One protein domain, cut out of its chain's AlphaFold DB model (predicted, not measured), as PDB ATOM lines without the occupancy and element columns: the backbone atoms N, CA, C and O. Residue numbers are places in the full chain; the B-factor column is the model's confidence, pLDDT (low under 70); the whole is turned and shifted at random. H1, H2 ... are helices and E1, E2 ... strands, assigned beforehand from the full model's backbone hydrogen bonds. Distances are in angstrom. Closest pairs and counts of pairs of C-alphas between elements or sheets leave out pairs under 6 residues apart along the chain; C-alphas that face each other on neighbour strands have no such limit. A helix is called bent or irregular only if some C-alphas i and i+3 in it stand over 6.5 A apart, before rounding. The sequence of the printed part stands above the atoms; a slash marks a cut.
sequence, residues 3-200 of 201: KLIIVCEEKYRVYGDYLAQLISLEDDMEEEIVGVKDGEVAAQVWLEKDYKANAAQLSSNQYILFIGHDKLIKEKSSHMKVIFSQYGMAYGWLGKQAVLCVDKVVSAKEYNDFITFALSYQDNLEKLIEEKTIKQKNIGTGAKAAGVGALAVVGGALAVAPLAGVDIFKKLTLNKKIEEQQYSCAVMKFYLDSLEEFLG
ATOM      1  N   LYS A   3     -19.283  -5.533   2.456       95.44
ATOM      2  CA  LYS A   3     -18.136  -6.421   2.227       95.44
ATOM      3  C   LYS A   3     -18.654  -7.822   1.963       95.44
ATOM      4  O   LYS A   3     -19.362  -8.348   2.820       95.44
ATOM      5  N   LEU A   4     -18.274  -8.417   0.839       97.75
ATOM      6  CA  LEU A   4     -18.619  -9.781   0.455       97.75
ATOM      7  C   LEU A   4     -17.363 -10.658   0.471       97.75
ATOM      8  O   LEU A   4     -16.368 -10.335  -0.171       97.75
ATOM      9  N   ILE A   5     -17.418 -11.782   1.183       98.06
ATOM     10  CA  ILE A   5     -16.409 -12.841   1.072       98.06
ATOM     11  C   ILE A   5     -16.973 -13.921   0.155       98.06
ATOM     12  O   ILE A   5     -18.030 -14.481   0.435       98.06
ATOM     13  N   ILE A   6     -16.267 -14.229  -0.923       98.06
ATOM     14  CA  ILE A   6     -16.616 -15.305  -1.847       98.06
ATOM     15  C   ILE A   6     -15.718 -16.494  -1.517       98.06
ATOM     16  O   ILE A   6     -14.507 -16.417  -1.682       98.06
ATOM     17  N   VAL A   7     -16.292 -17.580  -1.013       97.25
ATOM     18  CA  VAL A   7     -15.565 -18.800  -0.652       97.25
ATOM     19  C   VAL A   7     -15.755 -19.831  -1.754       97.25
ATOM     20  O   VAL A   7     -16.874 -20.279  -1.997       97.25
ATOM     21  N   CYS A   8     -14.664 -20.228  -2.399       94.56
ATOM     22  CA  CYS A   8     -14.694 -21.166  -3.515       94.56
ATOM     23  C   CYS A   8     -14.000 -22.485  -3.180       94.56
ATOM     24  O   CYS A   8     -12.919 -22.502  -2.579       94.56
ATOM     25  N   GLU A   9     -14.566 -23.581  -3.688       89.81
ATOM     26  CA  GLU A   9     -13.793 -24.799  -3.940       89.81
ATOM     27  C   GLU A   9     -12.681 -24.474  -4.956       89.81
ATOM     28  O   GLU A   9     -12.889 -23.699  -5.893       89.81
ATOM     29  N   GLU A  10     -11.498 -25.071  -4.804       89.81
ATOM     30  CA  GLU A  10     -10.303 -24.710  -5.586       89.81
ATOM     31  C   GLU A  10     -10.533 -24.743  -7.104       89.81
ATOM     32  O   GLU A  10     -10.155 -23.810  -7.813       89.81
ATOM     33  N   LYS A  11     -11.242 -25.764  -7.597       89.56
ATOM     34  CA  LYS A  11     -11.551 -25.918  -9.027       89.56
ATOM     35  C   LYS A  11     -12.560 -24.892  -9.565       89.56
ATOM     36  O   LYS A  11     -12.625 -24.696 -10.772       89.56
ATOM     37  N   TYR A  12     -13.325 -24.242  -8.688       92.25
ATOM     38  CA  TYR A  12     -14.346 -23.251  -9.039       92.25
ATOM     39  C   TYR A  12     -13.933 -21.818  -8.687       92.25
ATOM     40  O   TYR A  12     -14.719 -20.890  -8.866       92.25
ATOM     41  N   ARG A  13     -12.691 -21.608  -8.228       92.94
ATOM     42  CA  ARG A  13     -12.180 -20.274  -7.892       92.94
ATOM     43  C   ARG A  13     -12.319 -19.275  -9.041       92.94
ATOM     44  O   ARG A  13     -12.650 -18.124  -8.787       92.94
ATOM     45  N   VAL A  14     -12.143 -19.728 -10.283       92.25
ATOM     46  CA  VAL A  14     -12.315 -18.893 -11.484       92.25
ATOM     47  C   VAL A  14     -13.676 -18.183 -11.520       92.25
ATOM     48  O   VAL A  14     -13.755 -17.044 -11.960       92.25
ATOM     49  N   TYR A  15     -14.732 -18.805 -10.987       94.62
ATOM     50  CA  TYR A  15     -16.078 -18.229 -10.936       94.62
ATOM     51  C   TYR A  15     -16.244 -17.210  -9.808       94.62
ATOM     52  O   TYR A  15     -16.970 -16.231  -9.965       94.62
ATOM     53  N   GLY A  16     -15.544 -17.399  -8.687       95.31
ATOM     54  CA  GLY A  16     -15.474 -16.383  -7.638       95.31
ATOM     55  C   GLY A  16     -14.674 -15.161  -8.068       95.31
ATOM     56  O   GLY A  16     -15.112 -14.036  -7.839       95.31
ATOM     57  N   ASP A  17     -13.543 -15.378  -8.745       92.38
ATOM     58  CA  ASP A  17     -12.749 -14.300  -9.339       92.38
ATOM     59  C   ASP A  17     -13.562 -13.568 -10.422       92.38
ATOM     60  O   ASP A  17     -13.529 -12.341 -10.476       92.38
ATOM     61  N   TYR A  18     -14.352 -14.290 -11.227       92.44
ATOM     62  CA  TYR A  18     -15.257 -13.690 -12.209       92.44
ATOM     63  C   TYR A  18     -16.321 -12.795 -11.557       92.44
ATOM     64  O   TYR A  18     -16.478 -11.648 -11.965       92.44
ATOM     65  N   LEU A  19     -16.996 -13.252 -10.495       94.38
ATOM     66  CA  LEU A  19     -17.952 -12.405  -9.770       94.38
ATOM     67  C   LEU A  19     -17.279 -11.169  -9.160       94.38
ATOM     68  O   LEU A  19     -17.832 -10.076  -9.210       94.38
ATOM     69  N   ALA A  20     -16.085 -11.329  -8.584       92.62
ATOM     70  CA  ALA A  20     -15.337 -10.203  -8.034       92.62
ATOM     71  C   ALA A  20     -14.962  -9.181  -9.118       92.62
ATOM     72  O   ALA A  20     -14.999  -7.983  -8.851       92.62
ATOM     73  N   GLN A  21     -14.644  -9.646 -10.332       88.31
ATOM     74  CA  GLN A  21     -14.404  -8.778 -11.484       88.31
ATOM     75  C   GLN A  21     -15.667  -8.024 -11.892       88.31
ATOM     76  O   GLN A  21     -15.571  -6.814 -12.055       88.31
ATOM     77  N   LEU A  22     -16.821  -8.700 -11.983       86.25
ATOM     78  CA  LEU A  22     -18.111  -8.058 -12.269       86.25
ATOM     79  C   LEU A  22     -18.428  -6.958 -11.249       86.25
ATOM     80  O   LEU A  22     -18.673  -5.833 -11.639       86.25
ATOM     81  N   ILE A  23     -18.299  -7.246  -9.950       89.38
ATOM     82  CA  ILE A  23     -18.522  -6.263  -8.870       89.38
ATOM     83  C   ILE A  23     -17.562  -5.065  -8.949       89.38
ATOM     84  O   ILE A  23     -17.866  -3.988  -8.448       89.38
ATOM     85  N   SER A  24     -16.366  -5.267  -9.501       85.75
ATOM     86  CA  SER A  24     -15.377  -4.201  -9.681       85.75
ATOM     87  C   SER A  24     -15.525  -3.439 -10.994       85.75
ATOM     88  O   SER A  24     -14.733  -2.527 -11.240       85.75
ATOM     89  N   LEU A  25     -16.464  -3.840 -11.858       82.19
ATOM     90  CA  LEU A  25     -16.794  -3.042 -13.024       82.19
ATOM     91  C   LEU A  25     -17.391  -1.731 -12.527       82.19
ATOM     92  O   LEU A  25     -18.173  -1.704 -11.590       82.19
ATOM     93  N   GLU A  26     -16.946  -0.646 -13.142       77.81
ATOM     94  CA  GLU A  26     -17.653   0.618 -13.061       77.81
ATOM     95  C   GLU A  26     -18.557   0.628 -14.290       77.81
ATOM     96  O   GLU A  26     -18.124   1.062 -15.366       77.81
ATOM     97  N   ASP A  27     -19.760   0.061 -14.201       69.88
ATOM     98  CA  ASP A  27     -20.715  -0.113 -15.307       69.88
ATOM     99  C   ASP A  27     -22.011   0.696 -15.137       69.88
ATOM    100  O   ASP A  27     -22.688   0.939 -16.138       69.88
ATOM    101  N   ASP A  28     -22.241   1.309 -13.976       75.56
ATOM    102  CA  ASP A  28     -23.386   2.197 -13.752       75.56
ATOM    103  C   ASP A  28     -23.358   3.497 -14.575       75.56
ATOM    104  O   ASP A  28     -22.308   4.013 -14.994       75.56
ATOM    105  N   MET A  29     -24.547   4.074 -14.757       69.19
ATOM    106  CA  MET A  29     -24.781   5.431 -15.255       69.19
ATOM    107  C   MET A  29     -25.694   6.213 -14.301       69.19
ATOM    108  O   MET A  29     -26.292   5.638 -13.401       69.19
ATOM    109  N   GLU A  30     -25.818   7.532 -14.501       66.12
ATOM    110  CA  GLU A  30     -26.535   8.439 -13.580       66.12
ATOM    111  C   GLU A  30     -27.962   7.978 -13.204       66.12
ATOM    112  O   GLU A  30     -28.423   8.295 -12.108       66.12
ATOM    113  N   GLU A  31     -28.635   7.207 -14.067       68.62
ATOM    114  CA  GLU A  31     -30.002   6.705 -13.854       68.62
ATOM    115  C   GLU A  31     -30.152   5.173 -14.002       68.62
ATOM    116  O   GLU A  31     -31.248   4.652 -13.801       68.62
ATOM    117  N   GLU A  32     -29.085   4.437 -14.334       75.12
ATOM    118  CA  GLU A  32     -29.139   2.994 -14.632       75.12
ATOM    119  C   GLU A  32     -28.057   2.249 -13.843       75.12
ATOM    120  O   GLU A  32     -26.870   2.533 -14.004       75.12
ATOM    121  N   ILE A  33     -28.483   1.300 -13.001       78.19
ATOM    122  CA  ILE A  33     -27.604   0.429 -12.211       78.19
ATOM    123  C   ILE A  33     -27.503  -0.931 -12.900       78.19
ATOM    124  O   ILE A  33     -28.529  -1.507 -13.276       78.19
ATOM    125  N   VAL A  34     -26.291  -1.465 -13.042       79.12
ATOM    126  CA  VAL A  34     -26.057  -2.789 -13.634       79.12
ATOM    127  C   VAL A  34     -25.653  -3.776 -12.544       79.12
ATOM    128  O   VAL A  34     -24.519  -3.819 -12.090       79.12
ATOM    129  N   GLY A  35     -26.591  -4.623 -12.120       84.62
ATOM    130  CA  GLY A  35     -26.349  -5.597 -11.053       84.62
ATOM    131  C   GLY A  35     -26.288  -4.950  -9.671       84.62
ATOM    132  O   GLY A  35     -27.278  -4.983  -8.947       84.62
ATOM    133  N   VAL A  36     -25.145  -4.382  -9.277       87.31
ATOM    134  CA  VAL A  36     -25.017  -3.630  -8.016       87.31
ATOM    135  C   VAL A  36     -24.340  -2.301  -8.247       87.31
ATOM    136  O   VAL A  36     -23.415  -2.206  -9.038       87.31
ATOM    137  N   LYS A  37     -24.750  -1.303  -7.465       87.00
ATOM    138  CA  LYS A  37     -24.244   0.044  -7.653       87.00
ATOM    139  C   LYS A  37     -22.728   0.164  -7.457       87.00
ATOM    140  O   LYS A  37     -22.178  -0.323  -6.458       87.00
ATOM    141  N   ASP A  38     -22.084   0.893  -8.365       85.31
ATOM    142  CA  ASP A  38     -20.646   1.141  -8.422       85.31
ATOM    143  C   ASP A  38     -20.123   1.605  -7.050       85.31
ATOM    144  O   ASP A  38     -20.594   2.573  -6.439       85.31
ATOM    145  N   GLY A  39     -19.119   0.892  -6.532       86.31
ATOM    146  CA  GLY A  39     -18.473   1.206  -5.253       86.31
ATOM    147  C   GLY A  39     -19.293   0.872  -3.995       86.31
ATOM    148  O   GLY A  39     -18.805   1.063  -2.871       86.31
ATOM    149  N   GLU A  40     -20.510   0.334  -4.119       91.50
ATOM    150  CA  GLU A  40     -21.306  -0.071  -2.956       91.50
ATOM    151  C   GLU A  40     -20.904  -1.431  -2.394       91.50
ATOM    152  O   GLU A  40     -21.151  -1.697  -1.209       91.50
ATOM    153  N   VAL A  41     -20.218  -2.259  -3.178       94.81
ATOM    154  CA  VAL A  41     -19.801  -3.609  -2.790       94.81
ATOM    155  C   VAL A  41     -18.302  -3.779  -2.994       94.81
ATOM    156  O   VAL A  41     -17.752  -3.448  -4.035       94.81
ATOM    157  N   ALA A  42     -17.629  -4.336  -1.989       94.44
ATOM    158  CA  ALA A  42     -16.247  -4.784  -2.098       94.44
ATOM    159  C   ALA A  42     -16.189  -6.297  -1.879       94.44
ATOM    160  O   ALA A  42     -16.618  -6.790  -0.830       94.44
ATOM    161  N   ALA A  43     -15.650  -7.025  -2.856       96.19
ATOM    162  CA  ALA A  43     -15.539  -8.478  -2.818       96.19
ATOM    163  C   ALA A  43     -14.104  -8.941  -2.523       96.19
ATOM    164  O   ALA A  43     -13.129  -8.335  -2.967       96.19
ATOM    165  N   GLN A  44     -13.972 -10.048  -1.794       96.69
ATOM    166  CA  GLN A  44     -12.710 -10.765  -1.622       96.69
ATOM    167  C   GLN A  44     -12.929 -12.265  -1.817       96.69
ATOM    168  O   GLN A  44     -13.852 -12.832  -1.240       96.69
ATOM    169  N   VAL A  45     -12.060 -12.907  -2.602       97.56
ATOM    170  CA  VAL A  45     -12.154 -14.339  -2.917       97.56
ATOM    171  C   VAL A  45     -11.218 -15.142  -2.022       97.56
ATOM    172  O   VAL A  45     -10.017 -14.873  -1.960       97.56
ATOM    173  N   TRP A  46     -11.771 -16.134  -1.336       97.38
ATOM    174  CA  TRP A  46     -11.083 -17.066  -0.451       97.38
ATOM    175  C   TRP A  46     -11.227 -18.493  -0.966       97.38
ATOM    176  O   TRP A  46     -12.256 -18.874  -1.525       97.38
ATOM    177  N   LEU A  47     -10.216 -19.316  -0.702       95.56
ATOM    178  CA  LEU A  47     -10.371 -20.762  -0.789       95.56
ATOM    179  C   LEU A  47     -10.974 -21.298   0.514       95.56
ATOM    180  O   LEU A  47     -10.879 -20.682   1.577       95.56
ATOM    181  N   GLU A  48     -11.539 -22.501   0.467       93.12
ATOM    182  CA  GLU A  48     -12.114 -23.169   1.646       93.12
ATOM    183  C   GLU A  48     -11.144 -23.277   2.826       93.12
ATOM    184  O   GLU A  48     -11.556 -23.196   3.985       93.12
ATOM    185  N   LYS A  49      -9.849 -23.466   2.546       93.12
ATOM    186  CA  LYS A  49      -8.802 -23.522   3.576       93.12
ATOM    187  C   LYS A  49      -8.676 -22.196   4.331       93.12
ATOM    188  O   LYS A  49      -8.561 -22.209   5.554       93.12
ATOM    189  N   ASP A  50      -8.777 -21.074   3.623       95.19
ATOM    190  CA  ASP A  50      -8.666 -19.735   4.200       95.19
ATOM    191  C   ASP A  50      -9.933 -19.405   4.990       95.19
ATOM    192  O   ASP A  50      -9.856 -18.894   6.107       95.19
ATOM    193  N   TYR A  51     -11.100 -19.804   4.474       95.06
ATOM    194  CA  TYR A  51     -12.350 -19.728   5.223       95.06
ATOM    195  C   TYR A  51     -12.276 -20.531   6.521       95.06
ATOM    196  O   TYR A  51     -12.547 -19.981   7.581       95.06
ATOM    197  N   LYS A  52     -11.851 -21.799   6.486       93.06
ATOM    198  CA  LYS A  52     -11.728 -22.633   7.696       93.06
ATOM    199  C   LYS A  52     -10.756 -22.036   8.716       93.06
ATOM    200  O   LYS A  52     -11.047 -22.074   9.908       93.06
ATOM    201  N   ALA A  53      -9.643 -21.459   8.259       95.38
ATOM    202  CA  ALA A  53      -8.653 -20.824   9.129       95.38
ATOM    203  C   ALA A  53      -9.165 -19.533   9.793       95.38
ATOM    204  O   ALA A  53      -8.778 -19.232  10.920       95.38
ATOM    205  N   ASN A  54     -10.050 -18.787   9.124       95.31
ATOM    206  CA  ASN A  54     -10.521 -17.477   9.586       95.31
ATOM    207  C   ASN A  54     -11.979 -17.473  10.077       95.31
ATOM    208  O   ASN A  54     -12.422 -16.476  10.642       95.31
ATOM    209  N   ALA A  55     -12.729 -18.569   9.921       89.94
ATOM    210  CA  ALA A  55     -14.163 -18.640  10.219       89.94
ATOM    211  C   ALA A  55     -14.501 -18.250  11.663       89.94
ATOM    212  O   ALA A  55     -15.536 -17.636  11.898       89.94
ATOM    213  N   ALA A  56     -13.619 -18.552  12.620       91.00
ATOM    214  CA  ALA A  56     -13.797 -18.180  14.025       91.00
ATOM    215  C   ALA A  56     -13.775 -16.658  14.271       91.00
ATOM    216  O   ALA A  56     -14.287 -16.194  15.284       91.00
ATOM    217  N   GLN A  57     -13.183 -15.885  13.356       91.69
ATOM    218  CA  GLN A  57     -13.111 -14.423  13.425       91.69
ATOM    219  C   GLN A  57     -14.255 -13.752  12.650       91.69
ATOM    220  O   GLN A  57     -14.475 -12.547  12.787       91.69
ATOM    221  N   LEU A  58     -14.990 -14.511  11.830       92.75
ATOM    222  CA  LEU A  58     -16.112 -13.993  11.060       92.75
ATOM    223  C   LEU A  58     -17.356 -13.892  11.943       92.75
ATOM    224  O   LEU A  58     -17.805 -14.865  12.544       92.75
ATOM    225  N   SER A  59     -17.948 -12.700  11.987       91.56
ATOM    226  CA  SER A  59     -19.241 -12.500  12.644       91.56
ATOM    227  C   SER A  59     -20.401 -12.915  11.736       91.56
ATOM    228  O   SER A  59     -20.280 -12.915  10.509       91.56
ATOM    229  N   SER A  60     -21.578 -13.150  12.324       88.88
ATOM    230  CA  SER A  60     -22.829 -13.370  11.580       88.88
ATOM    231  C   SER A  60     -23.243 -12.181  10.703       88.88
ATOM    232  O   SER A  60     -24.117 -12.317   9.851       88.88
ATOM    233  N   ASN A  61     -22.621 -11.012  10.896       92.44
ATOM    234  CA  ASN A  61     -22.880  -9.811  10.114       92.44
ATOM    235  C   ASN A  61     -22.112  -9.740   8.791       92.44
ATOM    236  O   ASN A  61     -22.409  -8.844   7.994       92.44
ATOM    237  N   GLN A  62     -21.160 -10.644   8.564       96.44
ATOM    238  CA  GLN A  62     -20.373 -10.723   7.339       96.44
ATOM    239  C   GLN A  62     -21.180 -11.398   6.221       96.44
ATOM    240  O   GLN A  62     -21.717 -12.483   6.433       96.44
ATOM    241  N   TYR A  63     -21.232 -10.783   5.035       97.88
ATOM    242  CA  TYR A  63     -21.793 -11.433   3.848       97.88
ATOM    243  C   TYR A  63     -20.805 -12.446   3.286       97.88
ATOM    244  O   TYR A  63     -19.626 -12.124   3.089       97.88
ATOM    245  N   ILE A  64     -21.287 -13.663   3.054       97.62
ATOM    246  CA  ILE A  64     -20.496 -14.779   2.543       97.62
ATOM    247  C   ILE A  64     -21.277 -15.473   1.431       97.62
ATOM    248  O   ILE A  64     -22.403 -15.913   1.653       97.62
ATOM    249  N   LEU A  65     -20.668 -15.597   0.257       98.06
ATOM    250  CA  LEU A  65     -21.167 -16.418  -0.841       98.06
ATOM    251  C   LEU A  65     -20.256 -17.632  -0.998       98.06
ATOM    252  O   LEU A  65     -19.058 -17.483  -1.215       98.06
ATOM    253  N   PHE A  66     -20.822 -18.825  -0.924       97.25
ATOM    254  CA  PHE A  66     -20.123 -20.065  -1.223       97.25
ATOM    255  C   PHE A  66     -20.361 -20.468  -2.680       97.25
ATOM    256  O   PHE A  66     -21.513 -20.542  -3.105       97.25
ATOM    257  N   ILE A  67     -19.297 -20.763  -3.428       96.88
ATOM    258  CA  ILE A  67     -19.373 -21.234  -4.818       96.88
ATOM    259  C   ILE A  67     -18.736 -22.617  -4.932       96.88
ATOM    260  O   ILE A  67     -17.533 -22.783  -4.711       96.88
ATOM    261  N   GLY A  68     -19.546 -23.601  -5.314       93.56
ATOM    262  CA  GLY A  68     -19.092 -24.966  -5.563       93.56
ATOM    263  C   GLY A  68     -20.068 -26.033  -5.095       93.56
ATOM    264  O   GLY A  68     -21.237 -25.758  -4.842       93.56
ATOM    265  N   HIS A  69     -19.592 -27.273  -4.996       89.00
ATOM    266  CA  HIS A  69     -20.448 -28.426  -4.696       89.00
ATOM    267  C   HIS A  69     -19.776 -29.431  -3.743       89.00
ATOM    268  O   HIS A  69     -20.048 -30.638  -3.780       89.00
ATOM    269  N   ASP A  70     -18.877 -28.939  -2.891       86.75
ATOM    270  CA  ASP A  70     -18.190 -29.743  -1.889       86.75
ATOM    271  C   ASP A  70     -19.114 -30.086  -0.696       86.75
ATOM    272  O   ASP A  70     -20.289 -29.702  -0.621       86.75
ATOM    273  N   LYS A  71     -18.587 -30.859   0.257       88.12
ATOM    274  CA  LYS A  71     -19.340 -31.259   1.447       88.12
ATOM    275  C   LYS A  71     -19.688 -30.059   2.337       88.12
ATOM    276  O   LYS A  71     -20.806 -30.003   2.843       88.12
ATOM    277  N   LEU A  72     -18.761 -29.120   2.524       86.69
ATOM    278  CA  LEU A  72     -18.974 -27.945   3.370       86.69
ATOM    279  C   LEU A  72     -20.121 -27.084   2.832       86.69
ATOM    280  O   LEU A  72     -20.998 -26.677   3.591       86.69
ATOM    281  N   ILE A  73     -20.142 -26.841   1.526       85.00
ATOM    282  CA  ILE A  73     -21.141 -26.016   0.846       85.00
ATOM    283  C   ILE A  73     -22.523 -26.672   0.924       85.00
ATOM    284  O   ILE A  73     -23.503 -25.994   1.231       85.00
ATOM    285  N   LYS A  74     -22.604 -27.998   0.755       86.81
ATOM    286  CA  LYS A  74     -23.855 -28.760   0.935       86.81
ATOM    287  C   LYS A  74     -24.403 -28.690   2.355       86.81
ATOM    288  O   LYS A  74     -25.607 -28.561   2.555       86.81
ATOM    289  N   GLU A  75     -23.532 -28.779   3.356       87.69
ATOM    290  CA  GLU A  75     -23.946 -28.635   4.753       87.69
ATOM    291  C   GLU A  75     -24.516 -27.233   5.008       87.69
ATOM    292  O   GLU A  75     -25.557 -27.099   5.656       87.69
ATOM    293  N   LYS A  76     -23.888 -26.191   4.439       84.69
ATOM    294  CA  LYS A  76     -24.365 -24.804   4.541       84.69
ATOM    295  C   LYS A  76     -25.692 -24.568   3.820       84.69
ATOM    296  O   LYS A  76     -26.509 -23.815   4.342       84.69
ATOM    297  N   SER A  77     -25.939 -25.219   2.685       86.50
ATOM    298  CA  SER A  77     -27.171 -25.019   1.910       86.50
ATOM    299  C   SER A  77     -28.403 -25.738   2.466       86.50
ATOM    300  O   SER A  77     -29.519 -25.368   2.111       86.50
ATOM    301  N   SER A  78     -28.239 -26.717   3.364       84.06
ATOM    302  CA  SER A  78     -29.316 -27.600   3.858       84.06
ATOM    303  C   SER A  78     -30.580 -26.902   4.386       84.06
ATOM    304  O   SER A  78     -31.673 -27.462   4.305       84.06
ATOM    305  N   HIS A  79     -30.447 -25.685   4.913       86.12
ATOM    306  CA  HIS A  79     -31.554 -24.893   5.459       86.12
ATOM    307  C   HIS A  79     -31.776 -23.572   4.714       86.12
ATOM    308  O   HIS A  79     -32.527 -22.715   5.183       86.12
ATOM    309  N   MET A  80     -31.110 -23.377   3.575       92.19
ATOM    310  CA  MET A  80     -31.240 -22.154   2.793       92.19
ATOM    311  C   MET A  80     -32.527 -22.158   1.973       92.19
ATOM    312  O   MET A  80     -32.966 -23.188   1.460       92.19
ATOM    313  N   LYS A  81     -33.119 -20.972   1.813       92.56
ATOM    314  CA  LYS A  81     -34.206 -20.783   0.857       92.56
ATOM    315  C   LYS A  81     -33.605 -20.828  -0.543       92.56
ATOM    316  O   LYS A  81     -32.730 -20.027  -0.860       92.56
ATOM    317  N   VAL A  82     -34.096 -21.738  -1.377       94.94
ATOM    318  CA  VAL A  82     -33.765 -21.760  -2.805       94.94
ATOM    319  C   VAL A  82     -34.415 -20.547  -3.466       94.94
ATOM    320  O   VAL A  82     -35.626 -20.357  -3.350       94.94
ATOM    321  N   ILE A  83     -33.607 -19.721  -4.128       96.56
ATOM    322  CA  ILE A  83     -34.068 -18.522  -4.841       96.56
ATOM    323  C   ILE A  83     -34.141 -18.795  -6.338       96.56
ATOM    324  O   ILE A  83     -35.099 -18.404  -6.999       96.56
ATOM    325  N   PHE A  84     -33.172 -19.541  -6.857       96.62
ATOM    326  CA  PHE A  84     -33.137 -19.964  -8.243       96.62
ATOM    327  C   PHE A  84     -32.736 -21.431  -8.340       96.62
ATOM    328  O   PHE A  84     -31.829 -21.885  -7.642       96.62
ATOM    329  N   SER A  85     -33.418 -22.170  -9.216       96.00
ATOM    330  CA  SER A  85     -33.064 -23.541  -9.576       96.00
ATOM    331  C   SER A  85     -33.578 -23.845 -10.982       96.00
ATOM    332  O   SER A  85     -34.770 -24.082 -11.181       96.00
ATOM    333  N   GLN A  86     -32.694 -23.792 -11.977       95.69
ATOM    334  CA  GLN A  86     -33.031 -24.091 -13.372       95.69
ATOM    335  C   GLN A  86     -31.785 -24.522 -14.142       95.69
ATOM    336  O   GLN A  86     -30.677 -24.083 -13.846       95.69
ATOM    337  N   TYR A  87     -31.960 -25.402 -15.136       93.62
ATOM    338  CA  TYR A  87     -30.862 -25.946 -15.946       93.62
ATOM    339  C   TYR A  87     -29.712 -26.486 -15.090       93.62
ATOM    340  O   TYR A  87     -28.549 -26.297 -15.415       93.62
ATOM    341  N   GLY A  88     -30.032 -27.102 -13.948       93.50
ATOM    342  CA  GLY A  88     -29.051 -27.660 -13.018       93.50
ATOM    343  C   GLY A  88     -28.187 -26.648 -12.260       93.50
ATOM    344  O   GLY A  88     -27.404 -27.068 -11.413       93.50
ATOM    345  N   MET A  89     -28.346 -25.350 -12.520       95.88
ATOM    346  CA  MET A  89     -27.811 -24.265 -11.702       95.88
ATOM    347  C   MET A  89     -28.760 -24.009 -10.536       95.88
ATOM    348  O   MET A  89     -29.979 -23.982 -10.728       95.88
ATOM    349  N   ALA A  90     -28.215 -23.781  -9.348       95.81
ATOM    350  CA  ALA A  90     -28.996 -23.417  -8.182       95.81
ATOM    351  C   ALA A  90     -28.265 -22.381  -7.333       95.81
ATOM    352  O   ALA A  90     -27.046 -22.436  -7.162       95.81
ATOM    353  N   TYR A  91     -29.024 -21.446  -6.771       97.12
ATOM    354  CA  TYR A  91     -28.532 -20.606  -5.691       97.12
ATOM    355  C   TYR A  91     -29.644 -20.206  -4.727       97.12
ATOM    356  O   TYR A  91     -30.839 -20.190  -5.047       97.12
ATOM    357  N   GLY A  92     -29.230 -19.887  -3.511       96.69
ATOM    358  CA  GLY A  92     -30.119 -19.503  -2.431       96.69
ATOM    359  C   GLY A  92     -29.348 -18.964  -1.241       96.69
ATOM    360  O   GLY A  92     -28.123 -19.070  -1.184       96.69
ATOM    361  N   TRP A  93     -30.061 -18.375  -0.288       97.25
ATOM    362  CA  TRP A  93     -29.446 -17.814   0.909       97.25
ATOM    363  C   TRP A  93     -30.336 -17.931   2.139       97.25
ATOM    364  O   TRP A  93     -31.551 -18.130   2.067       97.25
ATOM    365  N   LEU A  94     -29.694 -17.809   3.297       94.75
ATOM    366  CA  LEU A  94     -30.341 -17.593   4.582       94.75
ATOM    367  C   LEU A  94     -29.548 -16.534   5.346       94.75
ATOM    368  O   LEU A  94     -28.378 -16.724   5.685       94.75
ATOM    369  N   GLY A  95     -30.191 -15.398   5.617       94.12
ATOM    370  CA  GLY A  95     -29.506 -14.238   6.177       94.12
ATOM    371  C   GLY A  95     -28.368 -13.786   5.261       94.12
ATOM    372  O   GLY A  95     -28.578 -13.562   4.075       94.12
ATOM    373  N   LYS A  96     -27.156 -13.675   5.811       96.31
ATOM    374  CA  LYS A  96     -25.970 -13.165   5.101       96.31
ATOM    375  C   LYS A  96     -25.079 -14.262   4.511       96.31
ATOM    376  O   LYS A  96     -23.933 -13.996   4.157       96.31
ATOM    377  N   GLN A  97     -25.578 -15.495   4.433       96.25
ATOM    378  CA  GLN A  97     -24.874 -16.607   3.799       96.25
ATOM    379  C   GLN A  97     -25.658 -17.096   2.586       96.25
ATOM    380  O   GLN A  97     -26.825 -17.459   2.719       96.25
ATOM    381  N   ALA A  98     -24.995 -17.122   1.434       97.38
ATOM    382  CA  ALA A  98     -25.517 -17.621   0.171       97.38
ATOM    383  C   ALA A  98     -24.695 -18.812  -0.325       97.38
ATOM    384  O   ALA A  98     -23.503 -18.918  -0.033       97.38
ATOM    385  N   VAL A  99     -25.321 -19.685  -1.105       97.12
ATOM    386  CA  VAL A  99     -24.674 -20.779  -1.836       97.12
ATOM    387  C   VAL A  99     -25.072 -20.679  -3.302       97.12
ATOM    388  O   VAL A  99     -26.245 -20.462  -3.600       97.12
ATOM    389  N   LEU A 100     -24.103 -20.868  -4.194       97.38
ATOM    390  CA  LEU A 100     -24.272 -21.002  -5.636       97.38
ATOM    391  C   LEU A 100     -23.556 -22.271  -6.105       97.38
ATOM    392  O   LEU A 100     -22.358 -22.452  -5.880       97.38
ATOM    393  N   CYS A 101     -24.294 -23.160  -6.760       95.25
ATOM    394  CA  CYS A 101     -23.796 -24.459  -7.184       95.25
ATOM    395  C   CYS A 101     -24.409 -24.914  -8.510       95.25
ATOM    396  O   CYS A 101     -25.443 -24.421  -8.964       95.25
ATOM    397  N   VAL A 102     -23.759 -25.903  -9.117       94.69
ATOM    398  CA  VAL A 102     -24.340 -26.713 -10.188       94.69
ATOM    399  C   VAL A 102     -24.623 -28.097  -9.617       94.69
ATOM    400  O   VAL A 102     -23.704 -28.861  -9.335       94.69
ATOM    401  N   ASP A 103     -25.901 -28.415  -9.421       91.00
ATOM    402  CA  ASP A 103     -26.342 -29.696  -8.856       91.00
ATOM    403  C   ASP A 103     -26.350 -30.815  -9.896       91.00
ATOM    404  O   ASP A 103     -26.173 -31.995  -9.580       91.00
ATOM    405  N   LYS A 104     -26.590 -30.451 -11.157       93.00
ATOM    406  CA  LYS A 104     -26.691 -31.398 -12.263       93.00
ATOM    407  C   LYS A 104     -26.195 -30.758 -13.548       93.00
ATOM    408  O   LYS A 104     -26.607 -29.660 -13.899       93.00
ATOM    409  N   VAL A 105     -25.388 -31.487 -14.307       90.94
ATOM    410  CA  VAL A 105     -24.992 -31.048 -15.647       90.94
ATOM    411  C   VAL A 105     -26.177 -31.140 -16.610       90.94
ATOM    412  O   VAL A 105     -26.873 -32.164 -16.642       90.94
ATOM    413  N   VAL A 106     -26.410 -30.081 -17.392       87.44
ATOM    414  CA  VAL A 106     -27.485 -30.042 -18.399       87.44
ATOM    415  C   VAL A 106     -27.341 -31.204 -19.381       87.44
ATOM    416  O   VAL A 106     -26.248 -31.540 -19.841       87.44
ATOM    417  N   SER A 107     -28.461 -31.850 -19.702       84.50
ATOM    418  CA  SER A 107     -28.464 -32.933 -20.682       84.50
ATOM    419  C   SER A 107     -28.382 -32.389 -22.110       84.50
ATOM    420  O   SER A 107     -28.842 -31.291 -22.395       84.50
ATOM    421  N   ALA A 108     -27.889 -33.191 -23.057       77.31
ATOM    422  CA  ALA A 108     -27.817 -32.784 -24.466       77.31
ATOM    423  C   ALA A 108     -29.175 -32.349 -25.065       77.31
ATOM    424  O   ALA A 108     -29.197 -31.592 -26.027       77.31
ATOM    425  N   LYS A 109     -30.300 -32.816 -24.502       79.06
ATOM    426  CA  LYS A 109     -31.649 -32.439 -24.949       79.06
ATOM    427  C   LYS A 109     -32.043 -31.030 -24.509       79.06
ATOM    428  O   LYS A 109     -32.713 -30.337 -25.254       79.06
ATOM    429  N   GLU A 110     -31.619 -30.638 -23.313       84.12
ATOM    430  CA  GLU A 110     -31.928 -29.345 -22.686       84.12
ATOM    431  C   GLU A 110     -30.846 -28.295 -22.988       84.12
ATOM    432  O   GLU A 110     -30.980 -27.132 -22.624       84.12
ATOM    433  N   TYR A 111     -29.749 -28.705 -23.634       79.88
ATOM    434  CA  TYR A 111     -28.577 -27.861 -23.839       79.88
ATOM    435  C   TYR A 111     -28.863 -26.633 -24.705       79.88
ATOM    436  O   TYR A 111     -28.381 -25.554 -24.389       79.88
ATOM    437  N   ASN A 112     -29.661 -26.778 -25.766       77.56
ATOM    438  CA  ASN A 112     -30.011 -25.643 -26.622       77.56
ATOM    439  C   ASN A 112     -30.805 -24.589 -25.841       77.56
ATOM    440  O   ASN A 112     -30.463 -23.414 -25.902       77.56
ATOM    441  N   ASP A 113     -31.790 -25.019 -25.051       84.06
ATOM    442  CA  ASP A 113     -32.598 -24.121 -24.221       84.06
ATOM    443  C   ASP A 113     -31.737 -23.428 -23.157       84.06
ATOM    444  O   ASP A 113     -31.849 -22.220 -22.944       84.06
ATOM    445  N   PHE A 114     -30.821 -24.178 -22.535       86.81
ATOM    446  CA  PHE A 114     -29.838 -23.626 -21.605       86.81
ATOM    447  C   PHE A 114     -28.930 -22.588 -22.271       86.81
ATOM    448  O   PHE A 114     -28.711 -21.527 -21.696       86.81
ATOM    449  N   ILE A 115     -28.406 -22.855 -23.469       79.19
ATOM    450  CA  ILE A 115     -27.526 -21.908 -24.159       79.19
ATOM    451  C   ILE A 115     -28.283 -20.655 -24.576       79.19
ATOM    452  O   ILE A 115     -27.768 -19.560 -24.378       79.19
ATOM    453  N   THR A 116     -29.512 -20.777 -25.077       81.00
ATOM    454  CA  THR A 116     -30.355 -19.606 -25.354       81.00
ATOM    455  C   THR A 116     -30.593 -18.783 -24.088       81.00
ATOM    456  O   THR A 116     -30.477 -17.560 -24.121       81.00
ATOM    457  N   PHE A 117     -30.858 -19.442 -22.957       86.50
ATOM    458  CA  PHE A 117     -30.972 -18.772 -21.664       86.50
ATOM    459  C   PHE A 117     -29.666 -18.070 -21.263       86.50
ATOM    460  O   PHE A 117     -29.687 -16.888 -20.935       86.50
ATOM    461  N   ALA A 118     -28.523 -18.754 -21.336       80.44
ATOM    462  CA  ALA A 118     -27.226 -18.205 -20.943       80.44
ATOM    463  C   ALA A 118     -26.801 -17.010 -21.810       80.44
ATOM    464  O   ALA A 118     -26.335 -16.005 -21.275       80.44
ATOM    465  N   LEU A 119     -27.018 -17.095 -23.127       76.44
ATOM    466  CA  LEU A 119     -26.733 -16.016 -24.072       76.44
ATOM    467  C   LEU A 119     -27.569 -14.770 -23.785       76.44
ATOM    468  O   LEU A 119     -27.042 -13.670 -23.873       76.44
ATOM    469  N   SER A 120     -28.828 -14.919 -23.356       81.19
ATOM    470  CA  SER A 120     -29.658 -13.752 -23.024       81.19
ATOM    471  C   SER A 120     -29.059 -12.891 -21.905       81.19
ATOM    472  O   SER A 120     -29.149 -11.670 -21.956       81.19
ATOM    473  N   TYR A 121     -28.385 -13.508 -20.929       79.56
ATOM    474  CA  TYR A 121     -27.691 -12.782 -19.864       79.56
ATOM    475  C   TYR A 121     -26.397 -12.128 -20.349       79.56
ATOM    476  O   TYR A 121     -26.070 -11.031 -19.901       79.56
ATOM    477  N   GLN A 122     -25.686 -12.770 -21.279       74.12
ATOM    478  CA  GLN A 122     -24.496 -12.182 -21.890       74.12
ATOM    479  C   GLN A 122     -24.863 -10.966 -22.749       74.12
ATOM    480  O   GLN A 122     -24.274  -9.905 -22.571       74.12
ATOM    481  N   ASP A 123     -25.876 -11.093 -23.608       71.25
ATOM    482  CA  ASP A 123     -26.374 -10.003 -24.451       71.25
ATOM    483  C   ASP A 123     -26.859  -8.820 -23.604       71.25
ATOM    484  O   ASP A 123     -26.665  -7.664 -23.978       71.25
ATOM    485  N   ASN A 124     -27.498  -9.095 -22.460       72.75
ATOM    486  CA  ASN A 124     -27.920  -8.055 -21.527       72.75
ATOM    487  C   ASN A 124     -26.712  -7.311 -20.948       72.75
ATOM    488  O   ASN A 124     -26.696  -6.086 -20.975       72.75
ATOM    489  N   LEU A 125     -25.686  -8.031 -20.486       72.62
ATOM    490  CA  LEU A 125     -24.466  -7.413 -19.968       72.62
ATOM    491  C   LEU A 125     -23.735  -6.596 -21.049       72.62
ATOM    492  O   LEU A 125     -23.333  -5.462 -20.803       72.62
ATOM    493  N   GLU A 126     -23.593  -7.141 -22.259       72.06
ATOM    494  CA  GLU A 126     -22.937  -6.467 -23.388       72.06
ATOM    495  C   GLU A 126     -23.657  -5.176 -23.782       72.06
ATOM    496  O   GLU A 126     -23.010  -4.135 -23.899       72.06
ATOM    497  N   LYS A 127     -24.988  -5.205 -23.910       71.06
ATOM    498  CA  LYS A 127     -25.781  -4.004 -24.215       71.06
ATOM    499  C   LYS A 127     -25.600  -2.916 -23.165       71.06
ATOM    500  O   LYS A 127     -25.381  -1.766 -23.532       71.06
ATOM    501  N   LEU A 128     -25.634  -3.279 -21.882       67.94
ATOM    502  CA  LEU A 128     -25.458  -2.323 -20.784       67.94
ATOM    503  C   LEU A 128     -24.075  -1.643 -20.851       67.94
ATOM    504  O   LEU A 128     -23.964  -0.422 -20.721       67.94
ATOM    505  N   ILE A 129     -23.024  -2.402 -21.169       67.31
ATOM    506  CA  ILE A 129     -21.655  -1.877 -21.315       67.31
ATOM    507  C   ILE A 129     -21.478  -1.044 -22.606       67.31
ATOM    508  O   ILE A 129     -20.776  -0.022 -22.616       67.31
ATOM    509  N   GLU A 130     -22.082  -1.455 -23.721       68.19
ATOM    510  CA  GLU A 130     -22.004  -0.731 -24.997       68.19
ATOM    511  C   GLU A 130     -22.749   0.606 -24.949       68.19
ATOM    512  O   GLU A 130     -22.201   1.630 -25.379       68.19
ATOM    513  N   GLU A 131     -23.953   0.633 -24.372       61.16
ATOM    514  CA  GLU A 131     -24.725   1.861 -24.163       61.16
ATOM    515  C   GLU A 131     -23.933   2.882 -23.340       61.16
ATOM    516  O   GLU A 131     -23.883   4.062 -23.710       61.16
ATOM    517  N   LYS A 132     -23.208   2.428 -22.308       60.09
ATOM    518  CA  LYS A 132     -22.268   3.257 -21.541       60.09
ATOM    519  C   LYS A 132     -21.158   3.835 -22.409       60.09
ATOM    520  O   LYS A 132     -20.907   5.040 -22.373       60.09
ATOM    521  N   THR A 133     -20.502   3.009 -23.224       59.50
ATOM    522  CA  THR A 133     -19.384   3.454 -24.078       59.50
ATOM    523  C   THR A 133     -19.825   4.525 -25.081       59.50
ATOM    524  O   THR A 133     -19.076   5.464 -25.372       59.50
ATOM    525  N   ILE A 134     -21.042   4.408 -25.616       59.31
ATOM    526  CA  ILE A 134     -21.609   5.369 -26.569       59.31
ATOM    527  C   ILE A 134     -22.050   6.656 -25.855       59.31
ATOM    528  O   ILE A 134     -21.689   7.746 -26.311       59.31
ATOM    529  N   LYS A 135     -22.760   6.558 -24.719       57.66
ATOM    530  CA  LYS A 135     -23.167   7.717 -23.898       57.66
ATOM    531  C   LYS A 135     -21.938   8.503 -23.400       57.66
ATOM    532  O   LYS A 135     -21.910   9.725 -23.528       57.66
ATOM    533  N   GLN A 136     -20.867   7.824 -22.974       52.16
ATOM    534  CA  GLN A 136     -19.603   8.456 -22.564       52.16
ATOM    535  C   GLN A 136     -18.826   9.106 -23.721       52.16
ATOM    536  O   GLN A 136     -18.204  10.145 -23.523       52.16
ATOM    537  N   LYS A 137     -18.857   8.559 -24.947       50.12
ATOM    538  CA  LYS A 137     -18.205   9.197 -26.114       50.12
ATOM    539  C   LYS A 137     -18.886  10.491 -26.559       50.12
ATOM    540  O   LYS A 137     -18.213  11.359 -27.114       50.12
ATOM    541  N   ASN A 138     -20.186  10.628 -26.315       48.22
ATOM    542  CA  ASN A 138     -20.943  11.838 -26.643       48.22
ATOM    543  C   ASN A 138     -20.778  12.954 -25.592       48.22
ATOM    544  O   ASN A 138     -21.112  14.105 -25.871       48.22
ATOM    545  N   ILE A 139     -20.201  12.643 -24.426       42.47
ATOM    546  CA  ILE A 139     -19.803  13.602 -23.389       42.47
ATOM    547  C   ILE A 139     -18.278  13.724 -23.460       42.47
ATOM    548  O   ILE A 139     -17.526  12.981 -22.835       42.47
ATOM    549  N   GLY A 140     -17.791  14.610 -24.327       45.03
ATOM    550  CA  GLY A 140     -16.371  14.676 -24.652       45.03
ATOM    551  C   GLY A 140     -15.482  15.009 -23.453       45.03
ATOM    552  O   GLY A 140     -15.375  16.173 -23.110       45.03
ATOM    553  N   THR A 141     -14.780  14.015 -22.899       40.28
ATOM    554  CA  THR A 141     -13.349  14.080 -22.535       40.28
ATOM    555  C   THR A 141     -12.832  12.721 -22.049       40.28
ATOM    556  O   THR A 141     -13.159  12.264 -20.965       40.28
ATOM    557  N   GLY A 142     -11.948  12.115 -22.847       42.66
ATOM    558  CA  GLY A 142     -10.709  11.476 -22.390       42.66
ATOM    559  C   GLY A 142     -10.718  10.506 -21.199       42.66
ATOM    560  O   GLY A 142      -9.857  10.653 -20.338       42.66
ATOM    561  N   ALA A 143     -11.558   9.470 -21.182       35.22
ATOM    562  CA  ALA A 143     -11.332   8.296 -20.332       35.22
ATOM    563  C   ALA A 143     -11.050   7.065 -21.207       35.22
ATOM    564  O   ALA A 143     -11.813   6.722 -22.109       35.22
ATOM    565  N   LYS A 144      -9.883   6.447 -21.006       36.22
ATOM    566  CA  LYS A 144      -9.417   5.298 -21.790       36.22
ATOM    567  C   LYS A 144     -10.282   4.080 -21.458       36.22
ATOM    568  O   LYS A 144     -10.334   3.667 -20.306       36.22
ATOM    569  N   ALA A 145     -10.909   3.505 -22.481       39.31
ATOM    570  CA  ALA A 145     -11.690   2.278 -22.398       39.31
ATOM    571  C   ALA A 145     -10.820   1.107 -21.902       39.31
ATOM    572  O   ALA A 145     -10.061   0.516 -22.668       39.31
ATOM    573  N   ALA A 146     -10.925   0.793 -20.610       38.84
ATOM    574  CA  ALA A 146     -10.305  -0.371 -19.976       38.84
ATOM    575  C   ALA A 146     -11.268  -1.576 -19.863       38.84
ATOM    576  O   ALA A 146     -10.854  -2.648 -19.434       38.84
ATOM    577  N   GLY A 147     -12.535  -1.430 -20.274       37.72
ATOM    578  CA  GLY A 147     -13.595  -2.422 -20.028       37.72
ATOM    579  C   GLY A 147     -13.646  -3.627 -20.976       37.72
ATOM    580  O   GLY A 147     -14.281  -4.626 -20.661       37.72
ATOM    581  N   VAL A 148     -12.955  -3.596 -22.123       37.31
ATOM    582  CA  VAL A 148     -13.121  -4.636 -23.166       37.31
ATOM    583  C   VAL A 148     -12.441  -5.972 -22.798       37.31
ATOM    584  O   VAL A 148     -12.711  -7.002 -23.408       37.31
ATOM    585  N   GLY A 149     -11.568  -5.994 -21.783       34.19
ATOM    586  CA  GLY A 149     -10.842  -7.205 -21.371       34.19
ATOM    587  C   GLY A 149     -11.654  -8.196 -20.526       34.19
ATOM    588  O   GLY A 149     -11.405  -9.398 -20.609       34.19
ATOM    589  N   ALA A 150     -12.630  -7.724 -19.741       39.03
ATOM    590  CA  ALA A 150     -13.406  -8.569 -18.821       39.03
ATOM    591  C   ALA A 150     -14.398  -9.502 -19.552       39.03
ATOM    592  O   ALA A 150     -14.673 -10.609 -19.093       39.03
ATOM    593  N   LEU A 151     -14.852  -9.103 -20.745       37.62
ATOM    594  CA  LEU A 151     -15.747  -9.880 -21.614       37.62
ATOM    595  C   LEU A 151     -15.122 -11.187 -22.138       37.62
ATOM    596  O   LEU A 151     -15.828 -12.156 -22.428       37.62
ATOM    597  N   ALA A 152     -13.791 -11.267 -22.214       37.62
ATOM    598  CA  ALA A 152     -13.104 -12.451 -22.734       37.62
ATOM    599  C   ALA A 152     -13.205 -13.681 -21.808       37.62
ATOM    600  O   ALA A 152     -12.998 -14.804 -22.268       37.62
ATOM    601  N   VAL A 153     -13.545 -13.497 -20.523       41.97
ATOM    602  CA  VAL A 153     -13.667 -14.606 -19.556       41.97
ATOM    603  C   VAL A 153     -14.928 -15.442 -19.816       41.97
ATOM    604  O   VAL A 153     -14.920 -16.650 -19.579       41.97
ATOM    605  N   VAL A 154     -15.977 -14.845 -20.393       40.59
ATOM    606  CA  VAL A 154     -17.205 -15.557 -20.803       40.59
ATOM    607  C   VAL A 154     -17.119 -16.033 -22.260       40.59
ATOM    608  O   VAL A 154     -17.602 -17.115 -22.595       40.59
ATOM    609  N   GLY A 155     -16.423 -15.285 -23.124       35.41
ATOM    610  CA  GLY A 155     -16.330 -15.558 -24.565       35.41
ATOM    611  C   GLY A 155     -15.419 -16.719 -24.997       35.41
ATOM    612  O   GLY A 155     -15.431 -17.104 -26.164       35.41
ATOM    613  N   GLY A 156     -14.634 -17.321 -24.099       35.53
ATOM    614  CA  GLY A 156     -13.660 -18.360 -24.467       35.53
ATOM    615  C   GLY A 156     -14.238 -19.728 -24.870       35.53
ATOM    616  O   GLY A 156     -13.497 -20.565 -25.389       35.53
ATOM    617  N   ALA A 157     -15.529 -20.002 -24.643       34.59
ATOM    618  CA  ALA A 157     -16.062 -21.366 -24.766       34.59
ATOM    619  C   ALA A 157     -17.473 -21.488 -25.373       34.59
ATOM    620  O   ALA A 157     -18.192 -22.431 -25.042       34.59
ATOM    621  N   LEU A 158     -17.872 -20.602 -26.292       37.97
ATOM    622  CA  LEU A 158     -19.147 -20.726 -27.026       37.97
ATOM    623  C   LEU A 158     -18.985 -21.183 -28.490       37.97
ATOM    624  O   LEU A 158     -19.852 -20.954 -29.327       37.97
ATOM    625  N   ALA A 159     -17.904 -21.897 -28.818       31.53
ATOM    626  CA  ALA A 159     -17.808 -22.633 -30.081       31.53
ATOM    627  C   ALA A 159     -18.480 -24.013 -29.933       31.53
ATOM    628  O   ALA A 159     -17.829 -25.013 -29.613       31.53
ATOM    629  N   VAL A 160     -19.799 -24.070 -30.122       38.59
ATOM    630  CA  VAL A 160     -20.564 -25.325 -30.079       38.59
ATOM    631  C   VAL A 160     -20.383 -26.075 -31.404       38.59
ATOM    632  O   VAL A 160     -20.939 -25.694 -32.430       38.59
ATOM    633  N   ALA A 161     -19.585 -27.146 -31.410       33.00
ATOM    634  CA  ALA A 161     -19.529 -28.082 -32.536       33.00
ATOM    635  C   ALA A 161     -20.751 -29.035 -32.504       33.00
ATOM    636  O   ALA A 161     -21.168 -29.428 -31.411       33.00
ATOM    637  N   PRO A 162     -21.319 -29.453 -33.656       34.81
ATOM    638  CA  PRO A 162     -22.519 -30.290 -33.694       34.81
ATOM    639  C   PRO A 162     -22.258 -31.668 -33.071       34.81
ATOM    640  O   PRO A 162     -21.322 -32.372 -33.450       34.81
ATOM    641  N   LEU A 163     -23.106 -32.077 -32.125       43.47
ATOM    642  CA  LEU A 163     -22.984 -33.349 -31.411       43.47
ATOM    643  C   LEU A 163     -23.653 -34.490 -32.192       43.47
ATOM    644  O   LEU A 163     -24.742 -34.942 -31.844       43.47
ATOM    645  N   ALA A 164     -22.981 -34.991 -33.229       35.09
ATOM    646  CA  ALA A 164     -23.307 -36.273 -33.854       35.09
ATOM    647  C   ALA A 164     -22.196 -37.299 -33.548       35.09
ATOM    648  O   ALA A 164     -21.086 -37.184 -34.056       35.09
ATOM    649  N   GLY A 165     -22.501 -38.298 -32.704       42.91
ATOM    650  CA  GLY A 165     -21.629 -39.448 -32.401       42.91
ATOM    651  C   GLY A 165     -20.518 -39.167 -31.377       42.91
ATOM    652  O   GLY A 165     -19.415 -38.760 -31.732       42.91
ATOM    653  N   VAL A 166     -20.781 -39.399 -30.087       45.12
ATOM    654  CA  VAL A 166     -19.848 -39.024 -29.007       45.12
ATOM    655  C   VAL A 166     -19.461 -40.239 -28.157       45.12
ATOM    656  O   VAL A 166     -20.274 -40.754 -27.394       45.12
ATOM    657  N   ASP A 167     -18.195 -40.658 -28.284       52.94
ATOM    658  CA  ASP A 167     -17.487 -41.594 -27.395       52.94
ATOM    659  C   ASP A 167     -17.595 -41.193 -25.915       52.94
ATOM    660  O   ASP A 167     -17.624 -40.008 -25.580       52.94
ATOM    661  N   ILE A 168     -17.549 -42.171 -25.005       49.19
ATOM    662  CA  ILE A 168     -17.646 -41.961 -23.545       49.19
ATOM    663  C   ILE A 168     -16.626 -40.918 -23.037       49.19
ATOM    664  O   ILE A 168     -16.977 -40.069 -22.217       49.19
ATOM    665  N   PHE A 169     -15.398 -40.908 -23.572       44.28
ATOM    666  CA  PHE A 169     -14.380 -39.900 -23.237       44.28
ATOM    667  C   PHE A 169     -14.757 -38.487 -23.701       44.28
ATOM    668  O   PHE A 169     -14.603 -37.529 -22.945       44.28
ATOM    669  N   LYS A 170     -15.322 -38.346 -24.906       62.06
ATOM    670  CA  LYS A 170     -15.805 -37.053 -25.412       62.06
ATOM    671  C   LYS A 170     -17.020 -36.560 -24.614       62.06
ATOM    672  O   LYS A 170     -17.158 -35.358 -24.405       62.06
ATOM    673  N   LYS A 171     -17.860 -37.474 -24.111       61.03
ATOM    674  CA  LYS A 171     -19.013 -37.152 -23.254       61.03
ATOM    675  C   LYS A 171     -18.584 -36.572 -21.903       61.03
ATOM    676  O   LYS A 171     -19.209 -35.629 -21.433       61.03
ATOM    677  N   LEU A 172     -17.512 -37.089 -21.297       59.59
ATOM    678  CA  LEU A 172     -16.979 -36.548 -20.041       59.59
ATOM    679  C   LEU A 172     -16.434 -35.123 -20.221       59.59
ATOM    680  O   LEU A 172     -16.766 -34.235 -19.439       59.59
ATOM    681  N   THR A 173     -15.645 -34.885 -21.274       73.38
ATOM    682  CA  THR A 173     -15.136 -33.542 -21.600       73.38
ATOM    683  C   THR A 173     -16.267 -32.567 -21.909       73.38
ATOM    684  O   THR A 173     -16.209 -31.412 -21.499       73.38
ATOM    685  N   LEU A 174     -17.306 -33.029 -22.606       75.44
ATOM    686  CA  LEU A 174     -18.489 -32.228 -22.889       75.44
ATOM    687  C   LEU A 174     -19.224 -31.848 -21.602       75.44
ATOM    688  O   LEU A 174     -19.483 -30.672 -21.394       75.44
ATOM    689  N   ASN A 175     -19.496 -32.811 -20.717       83.19
ATOM    690  CA  ASN A 175     -20.170 -32.534 -19.450       83.19
ATOM    691  C   ASN A 175     -19.406 -31.508 -18.611       83.19
ATOM    692  O   ASN A 175     -20.025 -30.613 -18.053       83.19
ATOM    693  N   LYS A 176     -18.072 -31.605 -18.572       84.69
ATOM    694  CA  LYS A 176     -17.237 -30.619 -17.882       84.69
ATOM    695  C   LYS A 176     -17.402 -29.218 -18.481       84.69
ATOM    696  O   LYS A 176     -17.609 -28.273 -17.741       84.69
ATOM    697  N   LYS A 177     -17.371 -29.082 -19.810       84.44
ATOM    698  CA  LYS A 177     -17.590 -27.784 -20.475       84.44
ATOM    699  C   LYS A 177     -18.987 -27.218 -20.222       84.44
ATOM    700  O   LYS A 177     -19.134 -26.017 -20.042       84.44
ATOM    701  N   ILE A 178     -20.007 -28.076 -20.214       86.50
ATOM    702  CA  ILE A 178     -21.383 -27.672 -19.905       86.50
ATOM    703  C   ILE A 178     -21.468 -27.189 -18.454       86.50
ATOM    704  O   ILE A 178     -22.020 -26.127 -18.203       86.50
ATOM    705  N   GLU A 179     -20.871 -27.922 -17.513       91.25
ATOM    706  CA  GLU A 179     -20.787 -27.510 -16.110       91.25
ATOM    707  C   GLU A 179     -20.072 -26.161 -15.965       91.25
ATOM    708  O   GLU A 179     -20.541 -25.280 -15.249       91.25
ATOM    709  N   GLU A 180     -18.970 -25.970 -16.693       89.38
ATOM    710  CA  GLU A 180     -18.231 -24.710 -16.698       89.38
ATOM    711  C   GLU A 180     -19.101 -23.542 -17.200       89.38
ATOM    712  O   GLU A 180     -19.108 -22.471 -16.591       89.38
ATOM    713  N   GLN A 181     -19.880 -23.758 -18.266       86.88
ATOM    714  CA  GLN A 181     -20.846 -22.782 -18.784       86.88
ATOM    715  C   GLN A 181     -21.970 -22.498 -17.778       86.88
ATOM    716  O   GLN A 181     -22.381 -21.348 -17.625       86.88
ATOM    717  N   GLN A 182     -22.461 -23.523 -17.076       93.44
ATOM    718  CA  GLN A 182     -23.484 -23.373 -16.041       93.44
ATOM    719  C   GLN A 182     -22.980 -22.508 -14.882       93.44
ATOM    720  O   GLN A 182     -23.698 -21.615 -14.449       93.44
ATOM    721  N   TYR A 183     -21.746 -22.697 -14.405       95.00
ATOM    722  CA  TYR A 183     -21.199 -21.832 -13.355       95.00
ATOM    723  C   TYR A 183     -21.024 -20.381 -13.818       95.00
ATOM    724  O   TYR A 183     -21.410 -19.472 -13.082       95.00
ATOM    725  N   SER A 184     -20.511 -20.146 -15.032       91.38
ATOM    726  CA  SER A 184     -20.415 -18.786 -15.586       91.38
ATOM    727  C   SER A 184     -21.785 -18.110 -15.669       91.38
ATOM    728  O   SER A 184     -21.947 -16.978 -15.216       91.38
ATOM    729  N   CYS A 185     -22.786 -18.818 -16.201       92.50
ATOM    730  CA  CYS A 185     -24.150 -18.309 -16.315       92.50
ATOM    731  C   CYS A 185     -24.777 -18.050 -14.938       92.50
ATOM    732  O   CYS A 185     -25.359 -16.989 -14.727       92.50
ATOM    733  N   ALA A 186     -24.608 -18.967 -13.981       95.94
ATOM    734  CA  ALA A 186     -25.122 -18.812 -12.626       95.94
ATOM    735  C   ALA A 186     -24.525 -17.584 -11.927       95.94
ATOM    736  O   ALA A 186     -25.264 -16.844 -11.285       95.94
ATOM    737  N   VAL A 187     -23.216 -17.346 -12.070       95.62
ATOM    738  CA  VAL A 187     -22.548 -16.160 -11.512       95.62
ATOM    739  C   VAL A 187     -23.077 -14.876 -12.140       95.62
ATOM    740  O   VAL A 187     -23.429 -13.953 -11.410       95.62
ATOM    741  N   MET A 188     -23.172 -14.826 -13.469       92.94
ATOM    742  CA  MET A 188     -23.659 -13.644 -14.182       92.94
ATOM    743  C   MET A 188     -25.115 -13.331 -13.825       92.94
ATOM    744  O   MET A 188     -25.447 -12.192 -13.511       92.94
ATOM    745  N   LYS A 189     -25.973 -14.353 -13.780       94.94
ATOM    746  CA  LYS A 189     -27.353 -14.207 -13.319       94.94
ATOM    747  C   LYS A 189     -27.419 -13.745 -11.864       94.94
ATOM    748  O   LYS A 189     -28.216 -12.875 -11.542       94.94
ATOM    749  N   PHE A 190     -26.611 -14.332 -10.980       96.81
ATOM    750  CA  PHE A 190     -26.595 -13.938  -9.576       96.81
ATOM    751  C   PHE A 190     -26.185 -12.471  -9.416       96.81
ATOM    752  O   PHE A 190     -26.834 -11.757  -8.662       96.81
ATOM    753  N   TYR A 191     -25.167 -12.017 -10.153       94.88
ATOM    754  CA  TYR A 191     -24.745 -10.615 -10.193       94.88
ATOM    755  C   TYR A 191     -25.883  -9.683 -10.624       94.88
ATOM    756  O   TYR A 191     -26.208  -8.759  -9.885       94.88
ATOM    757  N   LEU A 192     -26.507  -9.964 -11.772       91.69
ATOM    758  CA  LEU A 192     -27.514  -9.087 -12.376       91.69
ATOM    759  C   LEU A 192     -28.852  -9.079 -11.625       91.69
ATOM    760  O   LEU A 192     -29.478  -8.032 -11.519       91.69
ATOM    761  N   ASP A 193     -29.287 -10.226 -11.096       94.50
ATOM    762  CA  ASP A 193     -30.672 -10.388 -10.632       94.50
ATOM    763  C   ASP A 193     -30.813 -10.578  -9.117       94.50
ATOM    764  O   ASP A 193     -31.933 -10.628  -8.611       94.50
ATOM    765  N   SER A 194     -29.736 -10.869  -8.380       96.25
ATOM    766  CA  SER A 194     -29.872 -11.403  -7.010       96.25
ATOM    767  C   SER A 194     -28.838 -10.903  -6.007       96.25
ATOM    768  O   SER A 194     -29.056 -11.045  -4.803       96.25
ATOM    769  N   LEU A 195     -27.728 -10.324  -6.461       96.62
ATOM    770  CA  LEU A 195     -26.665  -9.859  -5.580       96.62
ATOM    771  C   LEU A 195     -27.131  -8.673  -4.729       96.62
ATOM    772  O   LEU A 195     -26.873  -8.666  -3.527       96.62
ATOM    773  N   GLU A 196     -27.842  -7.715  -5.323       94.88
ATOM    774  CA  GLU A 196     -28.396  -6.550  -4.624       94.88
ATOM    775  C   GLU A 196     -29.345  -6.976  -3.490       94.88
ATOM    776  O   GLU A 196     -29.116  -6.647  -2.321       94.88
ATOM    777  N   GLU A 197     -30.330  -7.827  -3.806       96.12
ATOM    778  CA  GLU A 197     -31.288  -8.366  -2.832       96.12
ATOM    779  C   GLU A 197     -30.578  -9.146  -1.717       96.12
ATOM    780  O   GLU A 197     -30.849  -8.941  -0.529       96.12
ATOM    781  N   PHE A 198     -29.629 -10.019  -2.074       97.12
ATOM    782  CA  PHE A 198     -28.855 -10.777  -1.094       97.12
ATOM    783  C   PHE A 198     -28.098  -9.851  -0.139       97.12
ATOM    784  O   PHE A 198     -28.077 -10.088   1.073       97.12
ATOM    785  N   LEU A 199     -27.487  -8.787  -0.660       96.62
ATOM    786  CA  LEU A 199     -26.735  -7.821   0.134       96.62
ATOM    787  C   LEU A 199     -27.633  -6.857   0.919       96.62
ATOM    788  O   LEU A 199     -27.119  -6.152   1.799       96.62
ATOM    789  N   GLY A 200     -28.947  -6.859   0.676       93.31
ATOM    790  CA  GLY A 200     -29.900  -5.926   1.274       93.31
ATOM    791  C   GLY A 200     -29.484  -4.487   0.994       93.31
ATOM    792  O   GLY A 200     -29.203  -3.741   1.947       93.31
TER     793      GLY A 200
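What this domain is: This is residues 3 to 200 of the 201 residues of an uncharacterized protein of Clostridium porci (UniProt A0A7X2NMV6). A twisted sheet of six strands makes the core, with H1 and residues 179 to 190 of the long helix H6 packed over one face, and the shorter H2 and H3 over the other. The long helix H4 crosses H6 beyond that first face, and its last residues stick out with the loop after them, residues 137 to 144. The printed part has 198 residues, with seven named helices and six named strands in the order E1 H1 E2 H2 E3 H3 E4 E5 E6 H4 H5 H6 H7. The mixed sheet runs E2 E1 E3 E6 E5 E4, and the class is mixed, helices and strands. The whole is compact, with a radius of gyration of the C-alphas of 17.9 A, and flat, spanning 56 by 50 by 25 A.

How they stand to each other: E1, residues 3 to 8, is an inner strand, parallel to the edge strand E2, residues 41 to 47, with N 6 and O 44 at 2.8 A. H1, residues 10 to 23, is on the sheet at a height over the sheet of 7.7 A; its Ala 20 and Ala 43 of E2 are their closest C-alphas, at 5.5 A. E1, H1 and E2 form a strand-helix-strand unit, two parallel neighbour strands with a helix between, with a right-handed crossover. H2, residues 48 to 57, is on the opposite face from H1, at a height of 10.0 A. E3, residues 63 to 67, is parallel to E1, with N 65 and O 5 at 2.9 A; E2, H2 and E3 form a split unit, with E1 between its strands, also right-handed. H3, residues 71 to 77, is on the same face as H2, at a height of 9.0 A. E4, residues 81 to 86, E5, residues 89 to 94, and E6, residues 97 to 102, form a meander, each strand the antiparallel neighbour of the one before. Its two hairpins have N 83 and O 91 at 3.0 A and N 99 and O 92 at 2.9 A. E3, H3 and E4 form a second split unit, right-handed, with E6 and E5 between its strands. E6 is parallel to E3, with N 98 and O 64 at 2.9 A. H6, residues 168 to 193, is on the same face as H1, over E6 and E5, at a height of 5.2 A. It touches H1 with residues 183 to 191 alone, at a shallow tilt of 31 degrees, the same way; Leu 19 and Val 187 are the closest C-alphas, at 6.2 A. H4, residues 111 to 138, is not on the sheet; its residues 118 to 122 alone touch H6 at a steep tilt of 44 degrees, with C-alphas 118 and 185 closest, at 5.6 A. H5, residues 152 to 155, is close to but not clearly touching H6, with C-alphas 154 and 184 at 6.9 A. H7, residues 195 to 199, is on the sheet but over none of its strands. In H3, H6 and H7 every O i to N i+4 pair is within hydrogen-bond range; H1 has 7 of 10, H2 4 of 6 and H4 23 of 24, and H5 is too short for such a pair.

Where its parts are: E1 begins at C-alpha 3, (-18.136, -6.421, 2.227). H4 is 40.5 A long, H6 36.5 A, H1 20.5 A and E2 19.7 A. H1 and H2 are irregular: C-alphas 11 and 14 are 7.5 A apart, and C-alphas 53 and 56 are 7.6 A apart. H7 ends at C-alpha 199, (-26.735, -7.821, 0.134).

The domain as a whole: The C-alphas of Gly 140 and Ile 168 are the two farthest apart, at 56.7 A. The printed part has no cut. The links H1 to E2, H4 to H5 and H5 to H6 are long. The mean pLDDT of the printed part is 79.4, and 49 residues are under 70: 27, 29 to 31 and 128 to 172.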